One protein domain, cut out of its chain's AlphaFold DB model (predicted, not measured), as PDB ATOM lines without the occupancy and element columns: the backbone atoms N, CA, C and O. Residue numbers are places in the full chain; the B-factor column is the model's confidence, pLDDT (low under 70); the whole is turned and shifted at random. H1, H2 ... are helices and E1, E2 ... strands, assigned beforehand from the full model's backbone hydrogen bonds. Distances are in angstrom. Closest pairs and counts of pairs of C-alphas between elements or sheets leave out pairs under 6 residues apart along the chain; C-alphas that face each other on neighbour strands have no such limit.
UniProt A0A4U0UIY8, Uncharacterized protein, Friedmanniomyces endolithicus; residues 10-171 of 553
ATOM      1  N   GLN A  10      98.313 -58.954  40.271       90.56
ATOM      2  CA  GLN A  10      96.960 -58.406  40.165       90.56
ATOM      3  C   GLN A  10      96.762 -57.579  38.883       90.56
ATOM      4  O   GLN A  10      95.730 -57.702  38.224       90.56
ATOM      5  N   ALA A  11      97.730 -56.729  38.528       90.62
ATOM      6  CA  ALA A  11      97.633 -55.858  37.357       90.62
ATOM      7  C   ALA A  11      97.692 -56.661  36.048       90.62
ATOM      8  O   ALA A  11      96.901 -56.406  35.141       90.62
ATOM      9  N   PHE A  12      98.573 -57.665  35.993       91.06
ATOM     10  CA  PHE A  12      98.679 -58.601  34.877       91.06
ATOM     11  C   PHE A  12      97.371 -59.369  34.657       91.06
ATOM     12  O   PHE A  12      96.772 -59.262  33.592       91.06
ATOM     13  N   VAL A  13      96.864 -60.071  35.676       91.62
ATOM     14  CA  VAL A  13      95.637 -60.877  35.541       91.62
ATOM     15  C   VAL A  13      94.422 -60.024  35.161       91.62
ATOM     16  O   VAL A  13      93.613 -60.463  34.350       91.62
ATOM     17  N   VAL A  14      94.300 -58.794  35.675       92.88
ATOM     18  CA  VAL A  14      93.228 -57.871  35.255       92.88
ATOM     19  C   VAL A  14      93.333 -57.531  33.763       92.88
ATOM     20  O   VAL A  14      92.342 -57.687  33.056       92.88
ATOM     21  N   ALA A  15      94.511 -57.132  33.274       91.69
ATOM     22  CA  ALA A  15      94.701 -56.774  31.864       91.69
ATOM     23  C   ALA A  15      94.433 -57.956  30.913       91.69
ATOM     24  O   ALA A  15      93.852 -57.781  29.843       91.69
ATOM     25  N   GLU A  16      94.807 -59.170  31.317       92.06
ATOM     26  CA  GLU A  16      94.593 -60.387  30.531       92.06
ATOM     27  C   GLU A  16      93.119 -60.816  30.484       92.06
ATOM     28  O   GLU A  16      92.632 -61.223  29.429       92.06
ATOM     29  N   LEU A  17      92.379 -60.687  31.592       91.94
ATOM     30  CA  LEU A  17      90.933 -60.942  31.617       91.94
ATOM     31  C   LEU A  17      90.155 -59.875  30.824       91.94
ATOM     32  O   LEU A  17      89.223 -60.218  30.097       91.94
ATOM     33  N   GLU A  18      90.562 -58.603  30.904       93.81
ATOM     34  CA  GLU A  18      90.020 -57.517  30.071       93.81
ATOM     35  C   GLU A  18      90.282 -57.776  28.572       93.81
ATOM     36  O   GLU A  18      89.382 -57.586  27.751       93.81
ATOM     37  N   ALA A  19      91.463 -58.291  28.206       91.06
ATOM     38  CA  ALA A  19      91.786 -58.660  26.828       91.06
ATOM     39  C   ALA A  19      90.957 -59.855  26.315       91.06
ATOM     40  O   ALA A  19      90.421 -59.791  25.209       91.06
ATOM     41  N   VAL A  20      90.768 -60.902  27.128       90.81
ATOM     42  CA  VAL A  20      89.886 -62.043  26.802       90.81
ATOM     43  C   VAL A  20      88.438 -61.589  26.565       90.81
ATOM     44  O   VAL A  20      87.793 -62.052  25.622       90.81
ATOM     45  N   LEU A  21      87.922 -60.672  27.389       90.62
ATOM     46  CA  LEU A  21      86.566 -60.126  27.242       90.62
ATOM     47  C   LEU A  21      86.431 -59.249  25.989       90.62
ATOM     48  O   LEU A  21      85.464 -59.398  25.236       90.62
ATOM     49  N   ALA A  22      87.418 -58.392  25.715       90.81
ATOM     50  CA  ALA A  22      87.481 -57.616  24.479       90.81
ATOM     51  C   ALA A  22      87.514 -58.520  23.234       90.81
ATOM     52  O   ALA A  22      86.810 -58.241  22.259       90.81
ATOM     53  N   GLU A  23      88.258 -59.628  23.285       87.38
ATOM     54  CA  GLU A  23      88.354 -60.581  22.180       87.38
ATOM     55  C   GLU A  23      87.065 -61.389  21.986       87.38
ATOM     56  O   GLU A  23      86.591 -61.526  20.857       87.38
ATOM     57  N   HIS A  24      86.405 -61.831  23.062       86.62
ATOM     58  CA  HIS A  24      85.062 -62.412  22.959       86.62
ATOM     59  C   HIS A  24      84.064 -61.407  22.349       86.62
ATOM     60  O   HIS A  24      83.257 -61.754  21.482       86.62
ATOM     61  N   GLY A  25      84.172 -60.130  22.727       86.06
ATOM     62  CA  GLY A  25      83.416 -59.026  22.137       86.06
ATOM     63  C   GLY A  25      83.761 -58.716  20.670       86.06
ATOM     64  O   GLY A  25      82.943 -58.088  19.990       86.06
ATOM     65  N   ARG A  26      84.929 -59.143  20.167       85.00
ATOM     66  CA  ARG A  26      85.321 -59.096  18.744       85.00
ATOM     67  C   ARG A  26      84.749 -60.303  17.998       85.00
ATOM     68  O   ARG A  26      83.977 -60.108  17.061       85.00
ATOM     69  N   SER A  27      85.005 -61.512  18.497       84.62
ATOM     70  CA  SER A  27      84.455 -62.787  18.015       84.62
ATOM     71  C   SER A  27      82.931 -62.747  17.824       84.62
ATOM     72  O   SER A  27      82.437 -63.045  16.735       84.62
ATOM     73  N   LYS A  28      82.167 -62.266  18.820       83.44
ATOM     74  CA  LYS A  28      80.697 -62.160  18.721       83.44
ATOM     75  C   LYS A  28      80.215 -61.178  17.638       83.44
ATOM     76  O   LYS A  28      79.088 -61.311  17.169       83.44
ATOM     77  N   LYS A  29      81.041 -60.212  17.214       84.25
ATOM     78  CA  LYS A  29      80.715 -59.261  16.127       84.25
ATOM     79  C   LYS A  29      81.084 -59.789  14.742       84.25
ATOM     80  O   LYS A  29      80.426 -59.422  13.776       84.25
ATOM     81  N   THR A  30      82.129 -60.610  14.633       77.19
ATOM     82  CA  THR A  30      82.604 -61.159  13.351       77.19
ATOM     83  C   THR A  30      82.062 -62.557  13.045       77.19
ATOM     84  O   THR A  30      82.194 -63.019  11.914       77.19
ATOM     85  N   GLY A  31      81.461 -63.242  14.025       75.06
ATOM     86  CA  GLY A  31      80.975 -64.622  13.886       75.06
ATOM     87  C   GLY A  31      82.093 -65.672  13.797       75.06
ATOM     88  O   GLY A  31      81.835 -66.809  13.415       75.06
ATOM     89  N   THR A  32      83.328 -65.285  14.120       75.75
ATOM     90  CA  THR A  32      84.558 -66.093  14.019       75.75
ATOM     91  C   THR A  32      84.928 -66.642  15.396       75.75
ATOM     92  O   THR A  32      84.646 -65.984  16.402       75.75
ATOM     93  N   LEU A  33      85.559 -67.814  15.495       72.56
ATOM     94  CA  LEU A  33      85.992 -68.344  16.794       72.56
ATOM     95  C   LEU A  33      87.176 -67.527  17.341       72.56
ATOM     96  O   LEU A  33      88.007 -67.045  16.581       72.56
ATOM     97  N   ILE A  34      87.282 -67.399  18.668       70.25
ATOM     98  CA  ILE A  34      88.323 -66.585  19.333       70.25
ATOM     99  C   ILE A  34      89.747 -66.968  18.881       70.25
ATOM    100  O   ILE A  34      90.528 -66.101  18.507       70.25
ATOM    101  N   HIS A  35      90.048 -68.268  18.822       66.81
ATOM    102  CA  HIS A  35      91.355 -68.788  18.392       66.81
ATOM    103  C   HIS A  35      91.657 -68.504  16.905       66.81
ATOM    104  O   HIS A  35      92.813 -68.451  16.511       66.81
ATOM    105  N   GLU A  36      90.640 -68.284  16.062       63.25
ATOM    106  CA  GLU A  36      90.829 -67.916  14.647       63.25
ATOM    107  C   GLU A  36      91.178 -66.423  14.468       63.25
ATOM    108  O   GLU A  36      91.515 -65.995  13.362       63.25
ATOM    109  N   LEU A  37      91.075 -65.623  15.538       66.62
ATOM    110  CA  LEU A  37      91.331 -64.180  15.550       66.62
ATOM    111  C   LEU A  37      92.637 -63.801  16.276       66.62
ATOM    112  O   LEU A  37      93.215 -62.756  15.959       66.62
ATOM    113  N   ASP A  38      93.081 -64.623  17.232       76.62
ATOM    114  CA  ASP A  38      94.411 -64.607  17.856       76.62
ATOM    115  C   ASP A  38      94.667 -65.959  18.564       76.62
ATOM    116  O   ASP A  38      93.964 -66.299  19.517       76.62
ATOM    117  N   ASP A  39      95.691 -66.715  18.139       80.25
ATOM    118  CA  ASP A  39      96.081 -68.015  18.724       80.25
ATOM    119  C   ASP A  39      96.438 -67.927  20.224       80.25
ATOM    120  O   ASP A  39      96.439 -68.930  20.945       80.25
ATOM    121  N   ARG A  40      96.736 -66.717  20.716       85.75
ATOM    122  CA  ARG A  40      96.942 -66.413  22.138       85.75
ATOM    123  C   ARG A  40      95.725 -66.765  22.995       85.75
ATOM    124  O   ARG A  40      95.889 -67.196  24.143       85.75
ATOM    125  N   PHE A  41      94.521 -66.548  22.469       88.00
ATOM    126  CA  PHE A  41      93.271 -66.686  23.202       88.00
ATOM    127  C   PHE A  41      92.515 -67.940  22.766       88.00
ATOM    128  O   PHE A  41      92.388 -68.247  21.584       88.00
ATOM    129  N   SER A  42      91.945 -68.671  23.722       86.50
ATOM    130  CA  SER A  42      91.062 -69.797  23.401       86.50
ATOM    131  C   SER A  42      89.871 -69.902  24.345       86.50
ATOM    132  O   SER A  42      89.942 -69.603  25.537       86.50
ATOM    133  N   ASP A  43      88.752 -70.331  23.770       86.69
ATOM    134  CA  ASP A  43      87.483 -70.574  24.442       86.69
ATOM    135  C   ASP A  43      87.100 -72.039  24.187       86.69
ATOM    136  O   ASP A  43      86.769 -72.417  23.062       86.69
ATOM    137  N   ASP A  44      87.178 -72.876  25.226       83.88
ATOM    138  CA  ASP A  44      86.821 -74.302  25.151       83.88
ATOM    139  C   ASP A  44      85.353 -74.576  25.546       83.88
ATOM    140  O   ASP A  44      84.966 -75.715  25.814       83.88
ATOM    141  N   LYS A  45      84.525 -73.520  25.567       82.62
ATOM    142  CA  LYS A  45      83.136 -73.429  26.056       82.62
ATOM    143  C   LYS A  45      82.933 -73.676  27.551       82.62
ATOM    144  O   LYS A  45      81.920 -73.234  28.086       82.62
ATOM    145  N   SER A  46      83.881 -74.307  28.239       84.56
ATOM    146  CA  SER A  46      83.903 -74.362  29.704       84.56
ATOM    147  C   SER A  46      84.663 -73.156  30.259       84.56
ATOM    148  O   SER A  46      84.119 -72.346  31.004       84.56
ATOM    149  N   ASN A  47      85.893 -72.959  29.791       88.88
ATOM    150  CA  ASN A  47      86.873 -72.005  30.297       88.88
ATOM    151  C   ASN A  47      87.273 -71.016  29.195       88.88
ATOM    152  O   ASN A  47      87.218 -71.344  28.007       88.88
ATOM    153  N   PHE A  48      87.739 -69.835  29.594       89.44
ATOM    154  CA  PHE A  48      88.507 -68.955  28.707       89.44
ATOM    155  C   PHE A  48      89.990 -69.017  29.085       89.44
ATOM    156  O   PHE A  48      90.333 -69.292  30.242       89.44
ATOM    157  N   ARG A  49      90.872 -68.809  28.107       92.12
ATOM    158  CA  ARG A  49      92.324 -68.954  28.257       92.12
ATOM    159  C   ARG A  49      93.058 -67.819  27.540       92.12
ATOM    160  O   ARG A  49      92.726 -67.531  26.394       92.12
ATOM    161  N   SER A  50      94.077 -67.241  28.179       92.50
ATOM    162  CA  SER A  50      95.080 -66.362  27.545       92.50
ATOM    163  C   SER A  50      96.466 -66.957  27.760       92.50
ATOM    164  O   SER A  50      96.852 -67.182  28.908       92.50
ATOM    165  N   THR A  51      97.208 -67.226  26.687       90.69
ATOM    166  CA  THR A  51      98.583 -67.748  26.740       90.69
ATOM    167  C   THR A  51      99.589 -66.638  26.468       90.69
ATOM    168  O   THR A  51      99.698 -66.153  25.349       90.69
ATOM    169  N   VAL A  52     100.361 -66.266  27.485       87.94
ATOM    170  CA  VAL A  52     101.369 -65.203  27.434       87.94
ATOM    171  C   VAL A  52     102.763 -65.814  27.527       87.94
ATOM    172  O   VAL A  52     103.063 -66.557  28.462       87.94
ATOM    173  N   SER A  53     103.637 -65.462  26.587       83.81
ATOM    174  CA  SER A  53     105.022 -65.943  26.531       83.81
ATOM    175  C   SER A  53     106.008 -64.788  26.375       83.81
ATOM    176  O   SER A  53     105.684 -63.733  25.824       83.81
ATOM    177  N   SER A  54     107.241 -64.991  26.836       73.38
ATOM    178  CA  SER A  54     108.385 -64.140  26.495       73.38
ATOM    179  C   SER A  54     108.458 -63.936  24.967       73.38
ATOM    180  O   SER A  54     108.289 -64.911  24.231       73.38
ATOM    181  N   PRO A  55     108.653 -62.701  24.457       58.09
ATOM    182  CA  PRO A  55     109.147 -61.511  25.157       58.09
ATOM    183  C   PRO A  55     108.088 -60.637  25.854       58.09
ATOM    184  O   PRO A  55     108.454 -59.604  26.406       58.09
ATOM    185  N   GLN A  56     106.800 -61.000  25.883       66.06
ATOM    186  CA  GLN A  56     105.789 -60.188  26.595       66.06
ATOM    187  C   GLN A  56     106.019 -60.189  28.121       66.06
ATOM    188  O   GLN A  56     105.718 -59.213  28.800       66.06
ATOM    189  N   LEU A  57     106.644 -61.246  28.651       69.25
ATOM    190  CA  LEU A  57     107.055 -61.383  30.053       69.25
ATOM    191  C   LEU A  57     108.478 -60.827  30.313       69.25
ATOM    192  O   LEU A  57     109.308 -61.500  30.915       69.25
ATOM    193  N   THR A  58     108.791 -59.612  29.847       58.59
ATOM    194  CA  THR A  58     110.144 -59.002  29.940       58.59
ATOM    195  C   THR A  58     110.438 -58.215  31.228       58.59
ATOM    196  O   THR A  58     111.530 -57.667  31.372       58.59
ATOM    197  N   GLY A  59     109.493 -58.141  32.168       65.69
ATOM    198  CA  GLY A  59     109.672 -57.488  33.469       65.69
ATOM    199  C   GLY A  59     110.259 -58.407  34.546       65.69
ATOM    200  O   GLY A  59     110.454 -59.603  34.339       65.69
ATOM    201  N   ASP A  60     110.470 -57.854  35.743       72.25
ATOM    202  CA  ASP A  60     110.907 -58.584  36.944       72.25
ATOM    203  C   ASP A  60     109.752 -59.417  37.558       72.25
ATOM    204  O   ASP A  60     109.403 -59.301  38.734       72.25
ATOM    205  N   TYR A  61     109.125 -60.263  36.733       84.69
ATOM    206  CA  TYR A  61     107.921 -61.055  37.022       84.69
ATOM    207  C   TYR A  61     108.207 -62.265  37.920       84.69
ATOM    208  O   TYR A  61     107.999 -63.426  37.555       84.69
ATOM    209  N   ARG A  62     108.731 -61.974  39.111       89.62
ATOM    210  CA  ARG A  62     109.088 -62.941  40.146       89.62
ATOM    211  C   ARG A  62     107.876 -63.249  41.023       89.62
ATOM    212  O   ARG A  62     107.108 -62.350  41.359       89.62
ATOM    213  N   LEU A  63     107.733 -64.510  41.409       91.31
ATOM    214  CA  LEU A  63     106.730 -65.013  42.344       91.31
ATOM    215  C   LEU A  63     107.403 -65.934  43.355       91.31
ATOM    216  O   LEU A  63     108.348 -66.647  43.020       91.31
ATOM    217  N   GLN A  64     106.886 -65.945  44.577       92.12
ATOM    218  CA  GLN A  64     107.279 -66.890  45.613       92.12
ATOM    219  C   GLN A  64     106.259 -68.032  45.706       92.12
ATOM    220  O   GLN A  64     105.049 -67.792  45.694       92.12
ATOM    221  N   ILE A  65     106.740 -69.266  45.839       93.00
ATOM    222  CA  ILE A  65     105.911 -70.444  46.106       93.00
ATOM    223  C   ILE A  65     105.561 -70.466  47.604       93.00
ATOM    224  O   ILE A  65     106.443 -70.574  48.456       93.00
ATOM    225  N   LEU A  66     104.275 -70.348  47.944       90.88
ATOM    226  CA  LEU A  66     103.775 -70.352  49.330       90.88
ATOM    227  C   LEU A  66     103.527 -71.756  49.879       90.88
ATOM    228  O   LEU A  66     103.736 -72.002  51.071       90.88
ATOM    229  N   SER A  67     103.014 -72.635  49.024       89.62
ATOM    230  CA  SER A  67     102.639 -74.005  49.353       89.62
ATOM    231  C   SER A  67     102.547 -74.855  48.083       89.62
ATOM    232  O   SER A  67     102.274 -74.349  46.989       89.62
ATOM    233  N   VAL A  68     102.753 -76.161  48.250       89.44
ATOM    234  CA  VAL A  68     102.425 -77.190  47.260       89.44
ATOM    235  C   VAL A  68     101.238 -77.971  47.805       89.44
ATOM    236  O   VAL A  68     101.347 -78.585  48.866       89.44
ATOM    237  N   SER A  69     100.114 -77.979  47.094       85.88
ATOM    238  CA  SER A  69      99.035 -78.921  47.373       85.88
ATOM    239  C   SER A  69      99.216 -80.196  46.542       85.88
ATOM    240  O   SER A  69      99.125 -80.141  45.308       85.88
ATOM    241  N   PRO A  70      99.386 -81.370  47.181       75.94
ATOM    242  CA  PRO A  70      99.384 -82.660  46.494       75.94
ATOM    243  C   PRO A  70      97.973 -83.096  46.049       75.94
ATOM    244  O   PRO A  70      97.815 -84.186  45.503       75.94
ATOM    245  N   SER A  71      96.933 -82.277  46.267       64.69
ATOM    246  CA  SER A  71      95.541 -82.568  45.892       64.69
ATOM    247  C   SER A  71      95.281 -82.413  44.379       64.69
ATOM    248  O   SER A  71      94.427 -81.627  43.958       64.69
ATOM    249  N   GLY A  72      96.032 -83.131  43.543       63.41
ATOM    250  CA  GLY A  72      95.869 -83.113  42.091       63.41
ATOM    251  C   GLY A  72      96.972 -83.846  41.327       63.41
ATOM    252  O   GLY A  72      98.057 -84.104  41.846       63.41
ATOM    253  N   LYS A  73      96.688 -84.160  40.060       72.56
ATOM    254  CA  LYS A  73      97.684 -84.526  39.043       72.56
ATOM    255  C   LYS A  73      97.410 -83.664  37.798       72.56
ATOM    256  O   LYS A  73      96.399 -83.921  37.144       72.56
ATOM    257  N   PRO A  74      98.245 -82.657  37.469       77.31
ATOM    258  CA  PRO A  74      99.434 -82.201  38.206       77.31
ATOM    259  C   PRO A  74      99.106 -81.627  39.604       77.31
ATOM    260  O   PRO A  74      97.954 -81.262  39.855       77.31
ATOM    261  N   PRO A  75     100.094 -81.543  40.517       83.06
ATOM    262  CA  PRO A  75      99.932 -80.854  41.798       83.06
ATOM    263  C   PRO A  75      99.688 -79.353  41.585       83.06
ATOM    264  O   PRO A  75     100.151 -78.766  40.602       83.06
ATOM    265  N   ALA A  76      98.974 -78.729  42.522       89.00
ATOM    266  CA  ALA A  76      98.674 -77.301  42.474       89.00
ATOM    267  C   ALA A  76      99.607 -76.525  43.413       89.00
ATOM    268  O   ALA A  76      99.749 -76.877  44.580       89.00
ATOM    269  N   LEU A  77     100.216 -75.452  42.919       91.94
ATOM    270  CA  LEU A  77     100.985 -74.498  43.716       91.94
ATOM    271  C   LEU A  77     100.089 -73.339  44.156       91.94
ATOM    272  O   LEU A  77      99.189 -72.930  43.420       91.94
ATOM    273  N   GLN A  78     100.396 -72.748  45.306       92.62
ATOM    274  CA  GLN A  78      99.959 -71.394  45.634       92.62
ATOM    275  C   GLN A  78     101.145 -70.447  45.447       92.62
ATOM    276  O   GLN A  78     102.201 -70.649  46.050       92.62
ATOM    277  N   LEU A  79     100.983 -69.427  44.607       92.88
ATOM    278  CA  LEU A  79     102.023 -68.449  44.275       92.88
ATOM    279  C   LEU A  79     101.634 -67.060  44.772       92.88
ATOM    280  O   LEU A  79     100.448 -66.770  44.916       92.88
ATOM    281  N   THR A  80     102.616 -66.190  45.003       92.38
ATOM    282  CA  THR A  80     102.380 -64.802  45.426       92.38
ATOM    283  C   THR A  80     103.461 -63.842  44.939       92.38
ATOM    284  O   THR A  80     104.628 -64.220  44.825       92.38
ATOM    285  N   ASP A  81     103.081 -62.588  44.704       89.50
ATOM    286  CA  ASP A  81     103.998 -61.453  44.540       89.50
ATOM    287  C   ASP A  81     104.276 -60.710  45.869       89.50
ATOM    288  O   ASP A  81     105.010 -59.724  45.905       89.50
ATOM    289  N   GLY A  82     103.719 -61.198  46.982       86.19
ATOM    290  CA  GLY A  82     103.776 -60.566  48.302       86.19
ATOM    291  C   GLY A  82     102.569 -59.684  48.637       86.19
ATOM    292  O   GLY A  82     102.515 -59.173  49.760       86.19
ATOM    293  N   PHE A  83     101.612 -59.531  47.713       86.00
ATOM    294  CA  PHE A  83     100.378 -58.758  47.898       86.00
ATOM    295  C   PHE A  83      99.131 -59.632  47.720       86.00
ATOM    296  O   PHE A  83      98.293 -59.700  48.627       86.00
ATOM    297  N   CYS A  84      99.027 -60.350  46.598       89.56
ATOM    298  CA  CYS A  84      97.954 -61.319  46.357       89.56
ATOM    299  C   CYS A  84      98.493 -62.748  46.200       89.56
ATOM    300  O   CYS A  84      99.690 -62.965  45.999       89.56
ATOM    301  N   THR A  85      97.617 -63.746  46.320       91.88
ATOM    302  CA  THR A  85      97.935 -65.146  46.006       91.88
ATOM    303  C   THR A  85      97.094 -65.648  44.845       91.88
ATOM    304  O   THR A  85      95.928 -65.277  44.720       91.88
ATOM    305  N   ILE A  86      97.677 -66.506  44.015       92.69
ATOM    306  CA  ILE A  86      96.990 -67.178  42.912       92.69
ATOM    307  C   ILE A  86      97.288 -68.673  42.952       92.69
ATOM    308  O   ILE A  86      98.388 -69.101  43.324       92.69
ATOM    309  N   ARG A  87      96.311 -69.475  42.538       92.69
ATOM    310  CA  ARG A  87      96.496 -70.906  42.316       92.69
ATOM    311  C   ARG A  87      97.184 -71.140  40.975       92.69
ATOM    312  O   ARG A  87      96.814 -70.545  39.964       92.69
ATOM    313  N   ALA A  88      98.158 -72.039  40.948       93.50
ATOM    314  CA  ALA A  88      98.876 -72.400  39.736       93.50
ATOM    315  C   ALA A  88      99.045 -73.916  39.579       93.50
ATOM    316  O   ALA A  88      98.995 -74.670  40.545       93.50
ATOM    317  N   THR A  89      99.298 -74.360  38.354       93.06
ATOM    318  CA  THR A  89      99.728 -75.720  38.003       93.06
ATOM    319  C   THR A  89     100.921 -75.632  37.063       93.06
ATOM    320  O   THR A  89     100.914 -74.820  36.140       93.06
ATOM    321  N   LEU A  90     101.939 -76.463  37.280       92.00
ATOM    322  CA  LEU A  90     103.090 -76.535  36.379       92.00
ATOM    323  C   LEU A  90     102.792 -77.448  35.184       92.00
ATOM    324  O   LEU A  90     102.170 -78.502  35.338       92.00
ATOM    325  N   SER A  91     103.293 -77.067  34.011       92.62
ATOM    326  CA  SER A  91     103.543 -77.986  32.902       92.62
ATOM    327  C   SER A  91     104.626 -79.005  33.278       92.62
ATOM    328  O   SER A  91     105.360 -78.838  34.254       92.62
ATOM    329  N   GLU A  92     104.774 -80.059  32.477       90.56
ATOM    330  CA  GLU A  92     105.847 -81.038  32.678       90.56
ATOM    331  C   GLU A  92     107.247 -80.434  32.477       90.56
ATOM    332  O   GLU A  92     108.157 -80.761  33.233       90.56
ATOM    333  N   SER A  93     107.408 -79.487  31.543       90.19
ATOM    334  CA  SER A  93     108.654 -78.734  31.350       90.19
ATOM    335  C   SER A  93     108.984 -77.855  32.558       90.19
ATOM    336  O   SER A  93     110.066 -77.986  33.125       90.19
ATOM    337  N   ALA A  94     108.042 -77.021  33.010       90.69
ATOM    338  CA  ALA A  94     108.239 -76.143  34.164       90.69
ATOM    339  C   ALA A  94     108.473 -76.937  35.462       90.69
ATOM    340  O   ALA A  94     109.274 -76.527  36.302       90.69
ATOM    341  N   ARG A  95     107.809 -78.094  35.611       90.56
ATOM    342  CA  ARG A  95     108.043 -79.039  36.710       90.56
ATOM    343  C   ARG A  95     109.442 -79.647  36.639       90.56
ATOM    344  O   ARG A  95     110.133 -79.620  37.646       90.56
ATOM    345  N   SER A  96     109.871 -80.128  35.472       90.44
ATOM    346  CA  SER A  96     111.206 -80.708  35.277       90.44
ATOM    347  C   SER A  96     112.317 -79.708  35.613       90.44
ATOM    348  O   SER A  96     113.229 -80.044  36.363       90.44
ATOM    349  N   THR A  97     112.194 -78.449  35.168       90.94
ATOM    350  CA  THR A  97     113.134 -77.370  35.526       90.94
ATOM    351  C   THR A  97     113.162 -77.096  37.031       90.94
ATOM    352  O   THR A  97     114.237 -76.933  37.604       90.94
ATOM    353  N   LEU A  98     112.002 -77.060  37.692       89.44
ATOM    354  CA  LEU A  98     111.934 -76.823  39.136       89.44
ATOM    355  C   LEU A  98     112.514 -78.003  39.939       89.44
ATOM    356  O   LEU A  98     113.247 -77.789  40.899       89.44
ATOM    357  N   GLU A  99     112.225 -79.239  39.528       90.19
ATOM    358  CA  GLU A  99     112.736 -80.462  40.158       90.19
ATOM    359  C   GLU A  99     114.255 -80.622  39.961       90.19
ATOM    360  O   GLU A  99     114.931 -81.074  40.886       90.19
ATOM    361  N   SER A 100     114.815 -80.192  38.821       89.12
ATOM    362  CA  SER A 100     116.266 -80.228  38.575       89.12
ATOM    363  C   SER A 100     117.070 -79.197  39.373       89.12
ATOM    364  O   SER A 100     118.220 -79.461  39.700       89.12
ATOM    365  N   GLU A 101     116.488 -78.037  39.691       89.62
ATOM    366  CA  GLU A 101     117.172 -76.938  40.404       89.62
ATOM    367  C   GLU A 101     117.094 -77.070  41.940       89.62
ATOM    368  O   GLU A 101     117.864 -76.439  42.662       89.62
ATOM    369  N   ILE A 102     116.151 -77.869  42.453       87.12
ATOM    370  CA  ILE A 102     115.839 -77.978  43.892       87.12
ATOM    371  C   ILE A 102     116.308 -79.324  44.498       87.12
ATOM    372  O   ILE A 102     116.184 -79.544  45.702       87.12
ATOM    373  N   GLU A 103     116.888 -80.220  43.689       83.38
ATOM    374  CA  GLU A 103     117.490 -81.508  44.104       83.38
ATOM    375  C   GLU A 103     116.578 -82.394  44.992       83.38
ATOM    376  O   GLU A 103     117.040 -83.198  45.802       83.38
ATOM    377  N   GLY A 104     115.254 -82.262  44.841       76.69
ATOM    378  CA  GLY A 104     114.259 -83.018  45.612       76.69
ATOM    379  C   GLY A 104     113.914 -82.457  47.001       76.69
ATOM    380  O   GLY A 104     113.235 -83.141  47.768       76.69
ATOM    381  N   ALA A 105     114.341 -81.237  47.342       84.38
ATOM    382  CA  ALA A 105     113.843 -80.523  48.522       84.38
ATOM    383  C   ALA A 105     112.408 -79.973  48.321       84.38
ATOM    384  O   ALA A 105     111.908 -79.876  47.201       84.38
ATOM    385  N   ASP A 106     111.742 -79.577  49.414       85.69
ATOM    386  CA  ASP A 106     110.442 -78.894  49.346       85.69
ATOM    387  C   ASP A 106     110.593 -77.515  48.671       85.69
ATOM    388  O   ASP A 106     111.258 -76.650  49.249       85.69
ATOM    389  N   PRO A 107     109.912 -77.220  47.544       88.31
ATOM    390  CA  PRO A 107     110.024 -75.935  46.840       88.31
ATOM    391  C   PRO A 107     109.232 -74.804  47.534       88.31
ATOM    392  O   PRO A 107     108.709 -73.894  46.893       88.31
ATOM    393  N   THR A 108     109.032 -74.895  48.852       89.62
ATOM    394  CA  THR A 108     108.170 -73.994  49.628       89.62
ATOM    395  C   THR A 108     108.980 -72.833  50.194       89.62
ATOM    396  O   THR A 108     109.729 -72.985  51.160       89.62
ATOM    397  N   GLY A 109     108.758 -71.643  49.645       87.81
ATOM    398  CA  GLY A 109     109.529 -70.428  49.908       87.81
ATOM    399  C   GLY A 109     110.383 -69.992  48.717       87.81
ATOM    400  O   GLY A 109     110.929 -68.890  48.746       87.81
ATOM    401  N   ASP A 110     110.483 -70.811  47.674       90.94
ATOM    402  CA  ASP A 110     111.327 -70.568  46.507       90.94
ATOM    403  C   ASP A 110     110.780 -69.496  45.567       90.94
ATOM    404  O   ASP A 110     109.568 -69.344  45.401       90.94
ATOM    405  N   VAL A 111     111.696 -68.725  44.977       91.50
ATOM    406  CA  VAL A 111     111.392 -67.617  44.068       91.50
ATOM    407  C   VAL A 111     111.704 -68.026  42.633       91.50
ATOM    408  O   VAL A 111     112.835 -68.396  42.306       91.50
ATOM    409  N   VAL A 112     110.692 -67.913  41.776       92.12
ATOM    410  CA  VAL A 112     110.740 -68.222  40.342       92.12
ATOM    411  C   VAL A 112     110.289 -67.013  39.524       92.12
ATOM    412  O   VAL A 112     109.469 -66.226  39.994       92.12
ATOM    413  N   SER A 113     110.775 -66.862  38.294       91.06
ATOM    414  CA  SER A 113     110.223 -65.918  37.308       91.06
ATOM    415  C   SER A 113     109.532 -66.659  36.169       91.06
ATOM    416  O   SER A 113     110.037 -67.684  35.705       91.06
ATOM    417  N   LEU A 114     108.396 -66.143  35.695       90.19
ATOM    418  CA  LEU A 114     107.633 -66.780  34.616       90.19
ATOM    419  C   LEU A 114     108.205 -66.417  33.237       90.19
ATOM    420  O   LEU A 114     108.427 -65.243  32.955       90.19
ATOM    421  N   LYS A 115     108.388 -67.415  32.364       88.88
ATOM    422  CA  LYS A 115     108.764 -67.223  30.947       88.88
ATOM    423  C   LYS A 115     107.610 -67.504  29.987       88.88
ATOM    424  O   LYS A 115     107.550 -66.907  28.913       88.88
ATOM    425  N   GLY A 116     106.695 -68.390  30.377       89.56
ATOM    426  CA  GLY A 116     105.448 -68.659  29.668       89.56
ATOM    427  C   GLY A 116     104.358 -69.088  30.642       89.56
ATOM    428  O   GLY A 116     104.587 -69.951  31.490       89.56
ATOM    429  N   VAL A 117     103.173 -68.497  30.528       93.00
ATOM    430  CA  VAL A 117     102.024 -68.760  31.400       93.00
ATOM    431  C   VAL A 117     100.722 -68.706  30.606       93.00
ATOM    432  O   VAL A 117     100.515 -67.806  29.799       93.00
ATOM    433  N   THR A 118      99.817 -69.645  30.854       92.56
ATOM    434  CA  THR A 118      98.435 -69.582  30.382       92.56
ATOM    435  C   THR A 118      97.525 -69.283  31.564       92.56
ATOM    436  O   THR A 118      97.384 -70.117  32.457       92.56
ATOM    437  N   ILE A 119      96.894 -68.111  31.584       93.69
ATOM    438  CA  ILE A 119      95.785 -67.836  32.505       93.69
ATOM    439  C   ILE A 119      94.585 -68.650  32.035       93.69
ATOM    440  O   ILE A 119      94.234 -68.617  30.855       93.69
ATOM    441  N   VAL A 120      93.954 -69.362  32.960       93.00
ATOM    442  CA  VAL A 120      92.706 -70.096  32.755       93.00
ATOM    443  C   VAL A 120      91.668 -69.497  33.695       93.00
ATOM    444  O   VAL A 120      91.814 -69.578  34.913       93.00
ATOM    445  N   SER A 121      90.623 -68.897  33.133       91.88
ATOM    446  CA  SER A 121      89.478 -68.407  33.896       91.88
ATOM    447  C   SER A 121      88.320 -69.391  33.781       91.88
ATOM    448  O   SER A 121      87.830 -69.642  32.670       91.88
ATOM    449  N   THR A 122      87.878 -69.937  34.913       89.62
ATOM    450  CA  THR A 122      86.728 -70.845  34.978       89.62
ATOM    451  C   THR A 122      85.511 -70.065  35.507       89.62
ATOM    452  O   THR A 122      85.594 -69.440  36.562       89.62
ATOM    453  N   PRO A 123      84.385 -70.016  34.773       82.69
ATOM    454  CA  PRO A 123      83.181 -69.291  35.186       82.69
ATOM    455  C   PRO A 123      82.249 -70.135  36.074       82.69
ATOM    456  O   PRO A 123      81.244 -69.626  36.559       82.69
ATOM    457  N   TRP A 124      82.564 -71.416  36.290       81.38
ATOM    458  CA  TRP A 124      81.834 -72.303  37.192       81.38
ATOM    459  C   TRP A 124      82.813 -73.186  37.965       81.38
ATOM    460  O   TRP A 124      83.629 -73.885  37.364       81.38
ATOM    461  N   GLY A 125      82.695 -73.213  39.291       78.81
ATOM    462  CA  GLY A 125      83.526 -74.054  40.147       78.81
ATOM    463  C   GLY A 125      83.532 -73.585  41.599       78.81
ATOM    464  O   GLY A 125      82.659 -72.835  42.032       78.81
ATOM    465  N   MET A 126      84.547 -74.013  42.348       77.81
ATOM    466  CA  MET A 126      84.870 -73.433  43.656       77.81
ATOM    467  C   MET A 126      85.457 -72.023  43.475       77.81
ATOM    468  O   MET A 126      86.162 -71.809  42.486       77.81
ATOM    469  N   PRO A 127      85.239 -71.070  44.407       72.25
ATOM    470  CA  PRO A 127      85.806 -69.716  44.326       72.25
ATOM    471  C   PRO A 127      87.316 -69.733  44.027       72.25
ATOM    472  O   PRO A 127      87.729 -69.157  43.026       72.25
ATOM    473  N   GLU A 128      88.083 -70.535  44.776       72.94
ATOM    474  CA  GLU A 128      89.541 -70.802  44.680       72.94
ATOM    475  C   GLU A 128      90.009 -71.556  43.402       72.94
ATOM    476  O   GLU A 128      90.993 -72.312  43.399       72.94
ATOM    477  N   GLY A 129      89.233 -71.458  42.327       79.94
ATOM    478  CA  GLY A 129      89.508 -72.047  41.019       79.94
ATOM    479  C   GLY A 129      88.978 -71.214  39.852       79.94
ATOM    480  O   GLY A 129      89.117 -71.637  38.704       79.94
ATOM    481  N   HIS A 130      88.384 -70.042  40.110       86.44
ATOM    482  CA  HIS A 130      87.866 -69.180  39.045       86.44
ATOM    483  C   HIS A 130      88.985 -68.511  38.239       86.44
ATOM    484  O   HIS A 130      88.780 -68.213  37.064       86.44
ATOM    485  N   VAL A 131      90.179 -68.333  38.818       91.06
ATOM    486  CA  VAL A 131      91.391 -67.938  38.084       91.06
ATOM    487  C   VAL A 131      92.551 -68.848  38.478       91.06
ATOM    488  O   VAL A 131      92.931 -68.922  39.643       91.06
ATOM    489  N   GLN A 132      93.152 -69.515  37.496       92.69
ATOM    490  CA  GLN A 132      94.308 -70.387  37.693       92.69
ATOM    491  C   GLN A 132      95.398 -70.078  36.662       92.69
ATOM    492  O   GLN A 132      95.108 -69.878  35.483       92.69
ATOM    493  N   LEU A 133      96.663 -70.081  37.084       93.69
ATOM    494  CA  LEU A 133      97.803 -70.051  36.162       93.69
ATOM    495  C   LEU A 133      98.219 -71.471  35.774       93.69
ATOM    496  O   LEU A 133      98.459 -72.311  36.636       93.69
ATOM    497  N   THR A 134      98.427 -71.725  34.491       93.19
ATOM    498  CA  THR A 134      99.222 -72.865  34.024       93.19
ATOM    499  C   THR A 134     100.586 -72.333  33.618       93.19
ATOM    500  O   THR A 134     100.689 -71.586  32.649       93.19
ATOM    501  N   ILE A 135     101.636 -72.653  34.371       93.12
ATOM    502  CA  ILE A 135     102.994 -72.203  34.047       93.12
ATOM    503  C   ILE A 135     103.579 -73.169  33.025       93.12
ATOM    504  O   ILE A 135     103.761 -74.347  33.320       93.12
ATOM    505  N   ASN A 136     103.867 -72.651  31.836       92.00
ATOM    506  CA  ASN A 136     104.371 -73.411  30.697       92.00
ATOM    507  C   ASN A 136     105.907 -73.495  30.724       92.00
ATOM    508  O   ASN A 136     106.467 -74.547  30.411       92.00
ATOM    509  N   ASP A 137     106.565 -72.408  31.138       90.25
ATOM    510  CA  ASP A 137     108.017 -72.298  31.312       90.25
ATOM    511  C   ASP A 137     108.355 -71.283  32.425       90.25
ATOM    512  O   ASP A 137     107.665 -70.268  32.597       90.25
ATOM    513  N   LEU A 138     109.422 -71.554  33.178       92.00
ATOM    514  CA  LEU A 138     109.882 -70.752  34.312       92.00
ATOM    515  C   LEU A 138     111.412 -70.663  34.386       92.00
ATOM    516  O   LEU A 138     112.165 -71.246  33.603       92.00
ATOM    517  N   GLN A 139     111.889 -69.892  35.352       91.38
ATOM    518  CA  GLN A 139     113.285 -69.867  35.758       91.38
ATOM    519  C   GLN A 139     113.359 -69.773  37.275       91.38
ATOM    520  O   GLN A 139     112.723 -68.909  37.878       91.38
ATOM    521  N   TYR A 140     114.128 -70.673  37.878       91.62
ATOM    522  CA  TYR A 140     114.468 -70.625  39.292       91.62
ATOM    523  C   TYR A 140     115.463 -69.484  39.571       91.62
ATOM    524  O   TYR A 140     116.255 -69.118  38.699       91.62
ATOM    525  N   HIS A 141     115.396 -68.892  40.769       89.44
ATOM    526  CA  HIS A 141     116.326 -67.844  41.213       89.44
ATOM    527  C   HIS A 141     116.971 -68.174  42.559       89.44
ATOM    528  O   HIS A 141     118.193 -68.248  42.644       89.44
ATOM    529  N   TYR A 142     116.171 -68.294  43.624       88.94
ATOM    530  CA  TYR A 142     116.668 -68.567  44.978       88.94
ATOM    531  C   TYR A 142     115.556 -68.931  45.967       88.94
ATOM    532  O   TYR A 142     114.425 -68.449  45.877       88.94
ATOM    533  N   HIS A 143     115.931 -69.669  47.010       86.81
ATOM    534  CA  HIS A 143     115.077 -69.963  48.155       86.81
ATOM    535  C   HIS A 143     114.919 -68.767  49.116       86.81
ATOM    536  O   HIS A 143     115.888 -68.321  49.746       86.81
ATOM    537  N   LEU A 144     113.693 -68.265  49.309       85.06
ATOM    538  CA  LEU A 144     113.385 -67.159  50.222       85.06
ATOM    539  C   LEU A 144     112.680 -67.657  51.497       85.06
ATOM    540  O   LEU A 144     111.462 -67.766  51.577       85.06
ATOM    541  N   ARG A 145     113.453 -67.834  52.577       79.69
ATOM    542  CA  ARG A 145     112.952 -68.292  53.897       79.69
ATOM    543  C   ARG A 145     111.909 -67.383  54.567       79.69
ATOM    544  O   ARG A 145     111.325 -67.762  55.579       79.69
ATOM    545  N   LYS A 146     111.708 -66.160  54.067       80.81
ATOM    546  CA  LYS A 146     110.661 -65.260  54.561       80.81
ATOM    547  C   LYS A 146     109.345 -65.632  53.892       80.81
ATOM    548  O   LYS A 146     109.171 -65.334  52.717       80.81
ATOM    549  N   LYS A 147     108.408 -66.207  54.648       74.25
ATOM    550  CA  LYS A 147     107.000 -66.214  54.232       74.25
ATOM    551  C   LYS A 147     106.492 -64.760  54.246       74.25
ATOM    552  O   LYS A 147     106.808 -64.043  55.203       74.25
ATOM    553  N   PRO A 148     105.777 -64.293  53.209       74.19
ATOM    554  CA  PRO A 148     105.239 -62.941  53.180       74.19
ATOM    555  C   PRO A 148     104.100 -62.795  54.196       74.19
ATOM    556  O   PRO A 148     103.652 -63.762  54.819       74.19
ATOM    557  N   LYS A 149     103.646 -61.554  54.393       73.44
ATOM    558  CA  LYS A 149     102.470 -61.267  55.224       73.44
ATOM    559  C   LYS A 149     101.234 -61.935  54.601       73.44
ATOM    560  O   LYS A 149     101.234 -62.244  53.418       73.44
ATOM    561  N   GLN A 150     100.190 -62.152  55.397       74.06
ATOM    562  CA  GLN A 150      98.907 -62.706  54.957       74.06
ATOM    563  C   GLN A 150      98.362 -61.942  53.731       74.06
ATOM    564  O   GLN A 150      97.905 -60.808  53.859       74.06
ATOM    565  N   CYS A 151      98.480 -62.565  52.557       82.50
ATOM    566  CA  CYS A 151      98.043 -62.054  51.255       82.50
ATOM    567  C   CYS A 151      96.609 -62.522  50.965       82.50
ATOM    568  O   CYS A 151      96.231 -63.613  51.395       82.50
ATOM    569  N   GLN A 152      95.831 -61.738  50.216       87.06
ATOM    570  CA  GLN A 152      94.475 -62.134  49.809       87.06
ATOM    571  C   GLN A 152      94.501 -62.993  48.530       87.06
ATOM    572  O   GLN A 152      95.380 -62.788  47.688       87.06
ATOM    573  N   PRO A 153      93.577 -63.954  48.348       89.06
ATOM    574  CA  PRO A 153      93.397 -64.629  47.064       89.06
ATOM    575  C   PRO A 153      92.973 -63.616  45.993       89.06
ATOM    576  O   PRO A 153      92.216 -62.680  46.259       89.06
ATOM    577  N   ILE A 154      93.484 -63.771  44.773       90.56
ATOM    578  CA  ILE A 154      93.280 -62.800  43.694       90.56
ATOM    579  C   ILE A 154      91.800 -62.643  43.309       90.56
ATOM    580  O   ILE A 154      91.387 -61.566  42.875       90.56
ATOM    581  N   GLU A 155      90.987 -63.670  43.535       86.94
ATOM    582  CA  GLU A 155      89.546 -63.700  43.290       86.94
ATOM    583  C   GLU A 155      88.750 -62.761  44.219       86.94
ATOM    584  O   GLU A 155      87.703 -62.256  43.812       86.94
ATOM    585  N   GLU A 156      89.261 -62.434  45.417       87.56
ATOM    586  CA  GLU A 156      88.674 -61.408  46.304       87.56
ATOM    587  C   GLU A 156      88.858 -59.974  45.762       87.56
ATOM    588  O   GLU A 156      88.217 -59.033  46.235       87.56
ATOM    589  N   THR A 157      89.707 -59.777  44.744       88.50
ATOM    590  CA  THR A 157      89.977 -58.452  44.167       88.50
ATOM    591  C   THR A 157      88.722 -57.891  43.476       88.50
ATOM    592  O   THR A 157      88.267 -58.457  42.479       88.50
ATOM    593  N   PRO A 158      88.211 -56.699  43.851       88.38
ATOM    594  CA  PRO A 158      86.962 -56.141  43.308       88.38
ATOM    595  C   PRO A 158      87.047 -55.657  41.845       88.38
ATOM    596  O   PRO A 158      86.079 -55.111  41.309       88.38
ATOM    597  N   LYS A 159      88.196 -55.819  41.176       90.69
ATOM    598  CA  LYS A 159      88.305 -55.773  39.707       90.69
ATOM    599  C   LYS A 159      88.085 -57.165  39.110       90.69
ATOM    600  O   LYS A 159      87.140 -57.343  38.352       90.69
ATOM    601  N   VAL A 160      88.895 -58.142  39.522       89.50
ATOM    602  CA  VAL A 160      88.848 -59.540  39.055       89.50
ATOM    603  C   VAL A 160      87.455 -60.142  39.245       89.50
ATOM    604  O   VAL A 160      86.882 -60.644  38.285       89.50
ATOM    605  N   GLY A 161      86.843 -59.980  40.424       88.62
ATOM    606  CA  GLY A 161      85.482 -60.461  40.689       88.62
ATOM    607  C   GLY A 161      84.405 -59.884  39.755       88.62
ATOM    608  O   GLY A 161      83.441 -60.574  39.439       88.62
ATOM    609  N   ARG A 162      84.569 -58.652  39.244       92.25
ATOM    610  CA  ARG A 162      83.644 -58.077  38.245       92.25
ATOM    611  C   ARG A 162      83.852 -58.669  36.852       92.25
ATOM    612  O   ARG A 162      82.868 -58.987  36.197       92.25
ATOM    613  N   LEU A 163      85.104 -58.866  36.436       92.06
ATOM    614  CA  LEU A 163      85.434 -59.498  35.152       92.06
ATOM    615  C   LEU A 163      84.963 -60.965  35.125       92.06
ATOM    616  O   LEU A 163      84.399 -61.418  34.134       92.06
ATOM    617  N   LEU A 164      85.089 -61.683  36.248       91.12
ATOM    618  CA  LEU A 164      84.543 -63.034  36.416       91.12
ATOM    619  C   LEU A 164      83.009 -63.070  36.307       91.12
ATOM    620  O   LEU A 164      82.473 -63.949  35.638       91.12
ATOM    621  N   LEU A 165      82.295 -62.108  36.903       90.94
ATOM    622  CA  LEU A 165      80.835 -61.995  36.758       90.94
ATOM    623  C   LEU A 165      80.409 -61.694  35.308       90.94
ATOM    624  O   LEU A 165      79.385 -62.204  34.852       90.94
ATOM    625  N   GLU A 166      81.198 -60.922  34.560       91.31
ATOM    626  CA  GLU A 166      80.968 -60.684  33.129       91.31
ATOM    627  C   GLU A 166      81.187 -61.966  32.304       91.31
ATOM    628  O   GLU A 166      80.333 -62.340  31.497       91.31
ATOM    629  N   MET A 167      82.255 -62.720  32.587       90.50
ATOM    630  CA  MET A 167      82.507 -64.044  31.998       90.50
ATOM    631  C   MET A 167      81.391 -65.058  32.305       90.50
ATOM    632  O   MET A 167      80.983 -65.810  31.417       90.50
ATOM    633  N   MET A 168      80.850 -65.062  33.529       89.81
ATOM    634  CA  MET A 168      79.666 -65.857  33.892       89.81
ATOM    635  C   MET A 168      78.429 -65.434  33.089       89.81
ATOM    636  O   MET A 168      77.703 -66.284  32.577       89.81
ATOM    637  N   SER A 169      78.195 -64.126  32.942       90.00
ATOM    638  CA  SER A 169      77.061 -63.592  32.178       90.00
ATOM    639  C   SER A 169      77.120 -64.001  30.702       90.00
ATOM    640  O   SER A 169      76.115 -64.463  30.155       90.00
ATOM    641  N   ILE A 170      78.309 -63.943  30.089       88.44
ATOM    642  CA  ILE A 170      78.566 -64.431  28.725       88.44
ATOM    643  C   ILE A 170      78.191 -65.911  28.585       88.44
ATOM    644  O   ILE A 170      77.526 -66.288  27.618       88.44
ATOM    645  N   ARG A 171      78.582 -66.759  29.544       88.50
ATOM    646  CA  ARG A 171      78.263 -68.192  29.506       88.50
ATOM    647  C   ARG A 171      76.786 -68.499  29.704       88.50
ATOM    648  O   ARG A 171      76.260 -69.360  29.003       88.50
TER     649      ARG A 171
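This is residues 10 to 171 of the 553 residues of an uncharacterized protein of Friedmanniomyces endolithicus (UniProt A0A4U0UIY8). What shape is this? Five strands, E3, E4, E5, E7 and E6, make a closed barrel, and beside E6 the sheet runs on beyond the ring with E2 and E1. The long helix H1 packs on the outside over E1, E2 and E6 with H3 side by side with it, while H2 packs on the outside along E7. What is it made of? The printed part has 162 residues, with three named helices and seven named strands in the order H1 E1 E2 E3 E4 E5 H2 E6 E7 H3; the class is mixed, helices and strands, and the sheet is mixed too. How large is it? It is compact, with a radius of gyration of the C-alphas of 16.0 A and an elongated outline of 50 by 30 by 29 A.

Where do the first elements lie? H1, residues 10 to 30, begins at C-alpha (96.960, -58.406, 40.165) and is 30.5 A long. E1 is residues 41 to 43, E2 48 to 53, E3 62 to 69, E4 76 to 80 and E5 84 to 90. What follows? H2 is residues 92 to 102, E6 110 to 121 and 25.3 A long, and E7 131 to 143 and 25.8 A long. H3, residues 160 to 171, ends at C-alpha (78.263, -68.192, 29.506).

How is the sheet joined? The hairpin E1 and E2 has N 42 and O 49 at 3.0 A, and antiparallel E2 and E6 have N 50 and O 119 at 3.0 A. E3, E4 and E5 form a meander, each strand the antiparallel neighbour of the one before, with N 66 and O 78 at 2.8 A and N 79 and O 86 at 2.9 A. How does the ring close? E5 and E7 are parallel, with N 89 and O 133 at 2.8 A; E7 and E6 are antiparallel, with N 134 and O 118 at 2.8 A; E6 and E3 are antiparallel, with N 63 and O 112 at 2.8 A. E6 bends by 88 degrees at residue 115 and E7 by 92 degrees at residue 139. Where are the helices? H1 is on the barrel, outside it, at a height over the sheet of 9.8 A, and with residues 13 to 21 alone it touches H3 at a shallow tilt of 22 degrees, the same way, the closest C-alphas being Val 14 and Val 160, 6.0 A apart. H2 is outside the barrel too, along the strands, at 23 degrees to E7 on the local plane; their closest C-alphas, Ala 94 and Asp 137, are 4.8 A apart. Are the helix backbones complete? Every O i to N i+4 pair is within hydrogen-bond range in H2 and H3, and 16 of 17 are in H1.

How far does it reach? The two C-alphas farthest apart, those of Gly 31 and Arg 145, are 51.4 A apart. Is it unbroken? The printed part has no cut, and the long link is E7 to H3, 16 residues, of which 152 to 153 pair parallel with residues 84 to 85 of E5. Where is confidence low? The mean pLDDT of the printed part is 85.8, and residues 35 to 37, 55 to 59 and 71 to 72 are under 70.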